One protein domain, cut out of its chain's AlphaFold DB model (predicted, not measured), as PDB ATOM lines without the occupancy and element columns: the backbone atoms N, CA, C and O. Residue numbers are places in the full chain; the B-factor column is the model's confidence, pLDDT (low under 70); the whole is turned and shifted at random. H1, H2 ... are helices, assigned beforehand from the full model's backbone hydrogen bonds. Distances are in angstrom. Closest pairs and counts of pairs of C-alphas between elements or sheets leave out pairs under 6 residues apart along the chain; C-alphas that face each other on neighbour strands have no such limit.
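What this domain is: This is residues 4 to 69 of the 69 residues of an uncharacterized protein of Proteobacteria bacterium (UniProt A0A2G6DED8). Two longer helices, H1 and H2, lie side by side as a helical hairpin, and two short helices, H3 and H4, are set crosswise to H2, H3 at its later half and H4 at its first residues. H1 has H2 beside it but stays away from H3 and H4. The printed part has 66 residues with four named helices, H1 to H4 in order along the chain, and no named strand; the class is all helix. It is compact, with a radius of gyration of the C-alphas of 10.7 A, and spans 27 by 25 by 19 A.

How they stand to each other: H1, residues 4 to 19, touches H2, residues 27 to 40, closest at the C-alphas of Ile 8 and Ile 37, 7.0 A apart. This hairpin has a shallow tilt of 16 degrees, and its helices run opposite ways. H2 is the hub, touching 3 helices. With its residues 34 to 38 alone it touches H3, residues 45 to 52, about perpendicular at 75 degrees; the closest C-alphas, of Asn 38 and Thr 48, are 5.3 A apart. With residues 27 to 31 alone H2 only just touches H4, residues 60 to 67, with 3 pairs of C-alphas within 8 A, about perpendicular at 81 degrees; the closest C-alphas are those of Leu 31 and Leu 66, 6.1 A apart. H3 and H4 are close but not clearly touching, with the closest C-alphas, of Tyr 49 and Phe 63, 7.5 A apart. H1 is apart from H4, and only just apart from H3, at 8.3 A. In H1, H2, H3 and H4 every O i to N i+4 pair is within hydrogen-bond range.

Where its parts are: H1 begins at C-alpha 4 (121.500, 184.741, 132.961) and is 22.6 A long; H2 is 19.9 A long and begins at C-alpha 27 (98.275, 178.586, 133.124). H3 measures 10.4 A, and H4 10.6 A, ending at C-alpha 67 (103.892, 173.882, 140.872).

The domain as a whole: The C-alphas farthest apart, of Ile 6 and Tyr 69, are 28.3 A apart. The printed part has no cut; the link from H2 to H3 is tight, the other two are short. Mean pLDDT of the printed part is 90.6, and residue 69, the chain's last, is under 70.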
ATOM      1  N   GLU A   4     122.701 185.558 132.753       81.62
ATOM      2  CA  GLU A   4     121.500 184.741 132.961       81.62
ATOM      3  C   GLU A   4     120.422 185.520 133.733       81.62
ATOM      4  O   GLU A   4     119.261 185.508 133.339       81.62
ATOM      5  N   GLU A   5     120.815 186.290 134.760       83.50
ATOM      6  CA  GLU A   5     119.898 187.180 135.497       83.50
ATOM      7  C   GLU A   5     119.257 188.220 134.569       83.50
ATOM      8  O   GLU A   5     118.056 188.458 134.627       83.50
ATOM      9  N   ILE A   6     120.049 188.823 133.676       88.81
ATOM     10  CA  ILE A   6     119.561 189.846 132.740       88.81
ATOM     11  C   ILE A   6     118.582 189.249 131.722       88.81
ATOM     12  O   ILE A   6     117.628 189.915 131.326       88.81
ATOM     13  N   GLU A   7     118.834 188.023 131.270       88.81
ATOM     14  CA  GLU A   7     117.977 187.332 130.306       88.81
ATOM     15  C   GLU A   7     116.605 187.004 130.908       88.81
ATOM     16  O   GLU A   7     115.584 187.253 130.268       88.81
ATOM     17  N   ILE A   8     116.573 186.536 132.158       89.81
ATOM     18  CA  ILE A   8     115.323 186.238 132.867       89.81
ATOM     19  C   ILE A   8     114.548 187.510 133.196       89.81
ATOM     20  O   ILE A   8     113.348 187.560 132.924       89.81
ATOM     21  N   ASP A   9     115.222 188.554 133.688       91.81
ATOM     22  CA  ASP A   9     114.600 189.864 133.914       91.81
ATOM     23  C   ASP A   9     113.946 190.378 132.617       91.81
ATOM     24  O   ASP A   9     112.803 190.838 132.622       91.81
ATOM     25  N   ALA A  10     114.657 190.285 131.488       91.56
ATOM     26  CA  ALA A  10     114.151 190.731 130.193       91.56
ATOM     27  C   ALA A  10     112.941 189.906 129.732       91.56
ATOM     28  O   ALA A  10     111.961 190.485 129.261       91.56
ATOM     29  N   ARG A  11     112.982 188.581 129.908       89.50
ATOM     30  CA  ARG A  11     111.873 187.684 129.560       89.50
ATOM     31  C   ARG A  11     110.625 187.976 130.395       89.50
ATOM     32  O   ARG A  11     109.530 188.060 129.847       89.50
ATOM     33  N   LEU A  12     110.790 188.183 131.700       92.44
ATOM     34  CA  LEU A  12     109.714 188.569 132.615       92.44
ATOM     35  C   LEU A  12     109.049 189.879 132.195       92.44
ATOM     36  O   LEU A  12     107.822 189.977 132.159       92.44
ATOM     37  N   LEU A  13     109.861 190.885 131.878       92.75
ATOM     38  CA  LEU A  13     109.370 192.193 131.463       92.75
ATOM     39  C   LEU A  13     108.663 192.142 130.106       92.75
ATOM     40  O   LEU A  13     107.642 192.803 129.961       92.75
ATOM     41  N   GLU A  14     109.155 191.348 129.154       92.88
ATOM     42  CA  GLU A  14     108.501 191.129 127.857       92.88
ATOM     43  C   GLU A  14     107.098 190.535 128.044       92.88
ATOM     44  O   GLU A  14     106.114 191.097 127.566       92.88
ATOM     45  N   VAL A  15     106.985 189.458 128.826       91.50
ATOM     46  CA  VAL A  15     105.696 188.811 129.112       91.50
ATOM     47  C   VAL A  15     104.744 189.767 129.842       91.50
ATOM     48  O   VAL A  15     103.556 189.849 129.528       91.50
ATOM     49  N   LEU A  16     105.249 190.545 130.800       92.88
ATOM     50  CA  LEU A  16     104.437 191.532 131.513       92.88
ATOM     51  C   LEU A  16     104.058 192.742 130.651       92.88
ATOM     52  O   LEU A  16     103.021 193.348 130.909       92.88
ATOM     53  N   GLU A  17     104.844 193.104 129.640       93.31
ATOM     54  CA  GLU A  17     104.474 194.145 128.678       93.31
ATOM     55  C   GLU A  17     103.303 193.686 127.792       93.31
ATOM     56  O   GLU A  17     102.405 194.481 127.505       93.31
ATOM     57  N   GLU A  18     103.265 192.400 127.429       91.69
ATOM     58  CA  GLU A  18     102.186 191.809 126.629       91.69
ATOM     59  C   GLU A  18     100.908 191.552 127.447       91.69
ATOM     60  O   GLU A  18      99.810 191.935 127.027       91.69
ATOM     61  N   SER A  19     101.034 190.947 128.631       90.81
ATOM     62  CA  SER A  19      99.891 190.505 129.448       90.81
ATOM     63  C   SER A  19      99.478 191.519 130.523       90.81
ATOM     64  O   SER A  19      98.367 191.466 131.058       90.81
ATOM     65  N   GLY A  20     100.353 192.456 130.889       91.25
ATOM     66  CA  GLY A  20     100.154 193.463 131.940       91.25
ATOM     67  C   GLY A  20     100.325 192.950 133.377       91.25
ATOM     68  O   GLY A  20     100.753 193.698 134.256       91.25
ATOM     69  N   SER A  21      99.980 191.689 133.646       91.94
ATOM     70  CA  SER A  21     100.117 191.044 134.957       91.94
ATOM     71  C   SER A  21     100.157 189.529 134.804       91.94
ATOM     72  O   SER A  21      99.540 188.999 133.879       91.94
ATOM     73  N   PHE A  22     100.798 188.833 135.748       92.88
ATOM     74  CA  PHE A  22     100.757 187.371 135.809       92.88
ATOM     75  C   PHE A  22      99.329 186.820 135.905       92.88
ATOM     76  O   PHE A  22      99.041 185.747 135.382       92.88
ATOM     77  N   GLU A  23      98.399 187.581 136.490       89.56
ATOM     78  CA  GLU A  23      96.980 187.212 136.562       89.56
ATOM     79  C   GLU A  23      96.291 187.111 135.191       89.56
ATOM     80  O   GLU A  23      95.260 186.455 135.070       89.56
ATOM     81  N   ASN A  24      96.858 187.732 134.154       92.94
ATOM     82  CA  ASN A  24      96.307 187.713 132.798       92.94
ATOM     83  C   ASN A  24      96.987 186.689 131.877       92.94
ATOM     84  O   ASN A  24      96.516 186.498 130.758       92.94
ATOM     85  N   ILE A  25      98.091 186.078 132.316       94.00
ATOM     86  CA  ILE A  25      98.783 185.007 131.586       94.00
ATOM     87  C   ILE A  25      97.959 183.729 131.731       94.00
ATOM     88  O   ILE A  25      97.325 183.532 132.771       94.00
ATOM     89  N   ASP A  26      97.943 182.866 130.719       92.81
ATOM     90  CA  ASP A  26      97.344 181.543 130.867       92.81
ATOM     91  C   ASP A  26      98.190 180.614 131.761       92.81
ATOM     92  O   ASP A  26      99.315 180.919 132.145       92.81
ATOM     93  N   ASP A  27      97.612 179.493 132.183       93.50
ATOM     94  CA  ASP A  27      98.275 178.586 133.124       93.50
ATOM     95  C   ASP A  27      99.480 177.848 132.507       93.50
ATOM     96  O   ASP A  27     100.393 177.478 133.241       93.50
ATOM     97  N   GLU A  28      99.507 177.646 131.185       92.31
ATOM     98  CA  GLU A  28     100.585 176.931 130.486       92.31
ATOM     99  C   GLU A  28     101.818 177.832 130.333       92.31
ATOM    100  O   GLU A  28     102.921 177.456 130.733       92.31
ATOM    101  N   GLU A  29     101.618 179.060 129.857       91.44
ATOM    102  CA  GLU A  29     102.657 180.084 129.745       91.44
ATOM    103  C   GLU A  29     103.198 180.494 131.121       91.44
ATOM    104  O   GLU A  29     104.409 180.665 131.295       91.44
ATOM    105  N   LEU A  30     102.319 180.628 132.123       93.94
ATOM    106  CA  LEU A  30     102.739 180.964 133.481       93.94
ATOM    107  C   LEU A  30     103.565 179.832 134.103       93.94
ATOM    108  O   LEU A  30     104.557 180.116 134.773       93.94
ATOM    109  N   LEU A  31     103.199 178.568 133.866       93.94
ATOM    110  CA  LEU A  31     103.979 177.423 134.330       93.94
ATOM    111  C   LEU A  31     105.367 177.378 133.678       93.94
ATOM    112  O   LEU A  31     106.354 177.252 134.399       93.94
ATOM    113  N   GLU A  32     105.468 177.547 132.354       92.25
ATOM    114  CA  GLU A  32     106.773 177.603 131.670       92.25
ATOM    115  C   GLU A  32     107.668 178.707 132.246       92.25
ATOM    116  O   GLU A  32     108.866 178.502 132.464       92.25
ATOM    117  N   LEU A  33     107.091 179.879 132.517       93.19
ATOM    118  CA  LEU A  33     107.817 180.997 133.108       93.19
ATOM    119  C   LEU A  33     108.297 180.669 134.531       93.19
ATOM    120  O   LEU A  33     109.457 180.924 134.861       93.19
ATOM    121  N   ILE A  34     107.432 180.070 135.357       93.31
ATOM    122  CA  ILE A  34     107.784 179.618 136.708       93.31
ATOM    123  C   ILE A  34     108.922 178.596 136.649       93.31
ATOM    124  O   ILE A  34     109.883 178.723 137.401       93.31
ATOM    125  N   GLU A  35     108.868 177.613 135.749       92.25
ATOM    126  CA  GLU A  35     109.919 176.601 135.612       92.25
ATOM    127  C   GLU A  35     111.262 177.204 135.185       92.25
ATOM    128  O   GLU A  35     112.309 176.815 135.710       92.25
ATOM    129  N   GLN A  36     111.261 178.164 134.258       91.44
ATOM    130  CA  GLN A  36     112.483 178.854 133.829       91.44
ATOM    131  C   GLN A  36     113.148 179.594 134.996       91.44
ATOM    132  O   GLN A  36     114.350 179.437 135.224       91.44
ATOM    133  N   ILE A  37     112.358 180.338 135.770       91.12
ATOM    134  CA  ILE A  37     112.836 181.086 136.939       91.12
ATOM    135  C   ILE A  37     113.269 180.122 138.052       91.12
ATOM    136  O   ILE A  37     114.328 180.295 138.652       91.12
ATOM    137  N   ASN A  38     112.513 179.051 138.285       92.06
ATOM    138  CA  ASN A  38     112.834 178.055 139.300       92.06
ATOM    139  C   ASN A  38     114.150 177.333 139.005       92.06
ATOM    140  O   ASN A  38     114.975 177.149 139.898       92.06
ATOM    141  N   ASN A  39     114.402 176.982 137.743       89.75
ATOM    142  CA  ASN A  39     115.680 176.405 137.333       89.75
ATOM    143  C   ASN A  39     116.852 177.371 137.557       89.75
ATOM    144  O   ASN A  39     117.947 176.933 137.915       89.75
ATOM    145  N   PHE A  40     116.619 178.673 137.398       87.12
ATOM    146  CA  PHE A  40     117.612 179.702 137.681       87.12
ATOM    147  C   PHE A  40     117.905 179.851 139.184       87.12
ATOM    148  O   PHE A  40     119.071 179.933 139.574       87.12
ATOM    149  N   HIS A  41     116.882 179.767 140.036       84.69
ATOM    150  CA  HIS A  41     117.011 179.774 141.500       84.69
ATOM    151  C   HIS A  41     117.367 178.403 142.109       84.69
ATOM    152  O   HIS A  41     117.268 178.193 143.316       84.69
ATOM    153  N   GLY A  42     117.805 177.436 141.299       83.50
ATOM    154  CA  GLY A  42     118.259 176.134 141.797       83.50
ATOM    155  C   GLY A  42     117.145 175.230 142.341       83.50
ATOM    156  O   GLY A  42     117.438 174.292 143.083       83.50
ATOM    157  N   GLY A  43     115.892 175.479 141.955       85.62
ATOM    158  CA  GLY A  43     114.733 174.655 142.295       85.62
ATOM    159  C   GLY A  43     113.999 175.062 143.575       85.62
ATOM    160  O   GLY A  43     113.151 174.295 144.040       85.62
ATOM    161  N   ASP A  44     114.324 176.216 144.167       89.56
ATOM    162  CA  ASP A  44     113.576 176.755 145.303       89.56
ATOM    163  C   ASP A  44     112.341 177.540 144.827       89.56
ATOM    164  O   ASP A  44     112.413 178.694 144.393       89.56
ATOM    165  N   LEU A  45     111.176 176.899 144.944       89.75
ATOM    166  CA  LEU A  45     109.883 177.503 144.621       89.75
ATOM    167  C   LEU A  45     109.562 178.723 145.497       89.75
ATOM    168  O   LEU A  45     108.851 179.620 145.047       89.75
ATOM    169  N   GLY A  46     110.082 178.780 146.727       90.75
ATOM    170  CA  GLY A  46     109.919 179.929 147.613       90.75
ATOM    171  C   GLY A  46     110.672 181.148 147.089       90.75
ATOM    172  O   GLY A  46     110.075 182.214 146.942       90.75
ATOM    173  N   GLU A  47     111.951 180.978 146.731       91.38
ATOM    174  CA  GLU A  47     112.741 182.054 146.112       91.38
ATOM    175  C   GLU A  47     112.150 182.482 144.765       91.38
ATOM    176  O   GLU A  47     112.050 183.675 144.488       91.38
ATOM    177  N   THR A  48     111.686 181.521 143.962       92.62
ATOM    178  CA  THR A  48     111.013 181.774 142.678       92.62
ATOM    179  C   THR A  48     109.788 182.665 142.851       92.62
ATOM    180  O   THR A  48     109.642 183.672 142.156       92.62
ATOM    181  N   TYR A  49     108.918 182.328 143.804       94.00
ATOM    182  CA  TYR A  49     107.715 183.102 144.086       94.00
ATOM    183  C   TYR A  49     108.049 184.514 144.583       94.00
ATOM    184  O   TYR A  49     107.515 185.498 144.066       94.00
ATOM    185  N   GLU A  50     108.970 184.635 145.547       93.19
ATOM    186  CA  GLU A  50     109.407 185.938 146.060       93.19
ATOM    187  C   GLU A  50     110.034 186.809 144.971       93.19
ATOM    188  O   GLU A  50     109.807 188.020 144.950       93.19
ATOM    189  N   TYR A  51     110.798 186.207 144.060       92.69
ATOM    190  CA  TYR A  51     111.408 186.901 142.936       92.69
ATOM    191  C   TYR A  51     110.352 187.398 141.939       92.69
ATOM    192  O   TYR A  51     110.347 188.584 141.608       92.69
ATOM    193  N   MET A  52     109.398 186.555 141.532       93.06
ATOM    194  CA  MET A  52     108.317 186.962 140.621       93.06
ATOM    195  C   MET A  52     107.485 188.119 141.193       93.06
ATOM    196  O   MET A  52     107.193 189.080 140.476       93.06
ATOM    197  N   LEU A  53     107.182 188.097 142.496       94.06
ATOM    198  CA  LEU A  53     106.438 189.168 143.172       94.06
ATOM    199  C   LEU A  53     107.113 190.548 143.102       94.06
ATOM    200  O   LEU A  53     106.441 191.563 143.306       94.06
ATOM    201  N   GLN A  54     108.416 190.620 142.803       93.00
ATOM    202  CA  GLN A  54     109.111 191.896 142.592       93.00
ATOM    203  C   GLN A  54     108.682 192.593 141.294       93.00
ATOM    204  O   GLN A  54     108.816 193.815 141.192       93.00
ATOM    205  N   PHE A  55     108.147 191.844 140.323       93.62
ATOM    206  CA  PHE A  55     107.775 192.347 138.999       93.62
ATOM    207  C   PHE A  55     106.274 192.597 138.862       93.62
ATOM    208  O   PHE A  55     105.860 193.628 138.327       93.62
ATOM    209  N   SER A  56     105.442 191.672 139.342       93.75
ATOM    210  CA  SER A  56     103.986 191.807 139.299       93.75
ATOM    211  C   SER A  56     103.334 190.959 140.396       93.75
ATOM    212  O   SER A  56     103.901 189.943 140.800       93.75
ATOM    213  N   PRO A  57     102.150 191.343 140.906       93.00
ATOM    214  CA  PRO A  57     101.398 190.492 141.817       93.00
ATOM    215  C   PRO A  57     101.071 189.139 141.179       93.00
ATOM    216  O   PRO A  57     100.706 189.077 140.004       93.00
ATOM    217  N   LEU A  58     101.161 188.085 141.984       92.62
ATOM    218  CA  LEU A  58     100.784 186.722 141.633       92.62
ATOM    219  C   LEU A  58     100.050 186.102 142.822       92.62
ATOM    220  O   LEU A  58     100.540 186.177 143.950       92.62
ATOM    221  N   ASP A  59      98.877 185.512 142.598       93.81
ATOM    222  CA  ASP A  59      98.160 184.791 143.645       93.81
ATOM    223  C   ASP A  59      98.922 183.524 144.074       93.81
ATOM    224  O   ASP A  59      99.215 182.634 143.274       93.81
ATOM    225  N   GLU A  60      99.205 183.428 145.375       92.19
ATOM    226  CA  GLU A  60      99.954 182.316 145.972       92.19
ATOM    227  C   GLU A  60      99.292 180.958 145.704       92.19
ATOM    228  O   GLU A  60      99.975 179.971 145.432       92.19
ATOM    229  N   LYS A  61      97.953 180.882 145.742       92.44
ATOM    230  CA  LYS A  61      97.255 179.609 145.510       92.44
ATOM    231  C   LYS A  61      97.385 179.185 144.063       92.44
ATOM    232  O   LYS A  61      97.508 177.989 143.807       92.44
ATOM    233  N   ARG A  62      97.342 180.143 143.134       92.69
ATOM    234  CA  ARG A  62      97.564 179.877 141.713       92.69
ATOM    235  C   ARG A  62      98.985 179.376 141.472       92.69
ATOM    236  O   ARG A  62      99.134 178.322 140.865       92.69
ATOM    237  N   PHE A  63      99.993 180.049 142.029       93.44
ATOM    238  CA  PHE A  63     101.390 179.611 141.950       93.44
ATOM    239  C   PHE A  63     101.577 178.178 142.471       93.44
ATOM    240  O   PHE A  63     102.092 177.324 141.753       93.44
ATOM    241  N   ILE A  64     101.087 177.884 143.681       91.50
ATOM    242  CA  ILE A  64     101.176 176.541 144.276       91.50
ATOM    243  C   ILE A  64     100.459 175.507 143.400       91.50
ATOM    244  O   ILE A  64     101.012 174.445 143.135       91.50
ATOM    245  N   SER A  65      99.258 175.826 142.908       92.62
ATOM    246  CA  SER A  65      98.474 174.897 142.083       92.62
ATOM    247  C   SER A  65      99.186 174.512 140.785       92.62
ATOM    248  O   SER A  65      99.015 173.389 140.321       92.62
ATOM    249  N   LEU A  66      99.974 175.426 140.210       92.19
ATOM    250  CA  LEU A  66     100.777 175.170 139.014       92.19
ATOM    251  C   LEU A  66     102.030 174.343 139.327       92.19
ATOM    252  O   LEU A  66     102.406 173.490 138.535       92.19
ATOM    253  N   CYS A  67     102.649 174.557 140.489       86.56
ATOM    254  CA  CYS A  67     103.892 173.882 140.872       86.56
ATOM    255  C   CYS A  67     103.697 172.479 141.474       86.56
ATOM    256  O   CYS A  67     104.658 171.719 141.574       86.56
ATOM    257  N   GLU A  68     102.490 172.143 141.940       79.12
ATOM    258  CA  GLU A  68     102.167 170.837 142.541       79.12
ATOM    259  C   GLU A  68     101.720 169.766 141.520       79.12
ATOM    260  O   GLU A  68     101.357 168.656 141.929       79.12
ATOM    261  N   TYR A  69     101.734 170.076 140.217       54.72
ATOM    262  CA  TYR A  69     101.327 169.171 139.131       54.72
ATOM    263  C   TYR A  69     102.506 168.411 138.508       54.72
ATOM    264  O   TYR A  69     102.310 167.218 138.163       54.72
TER     265      TYR A  69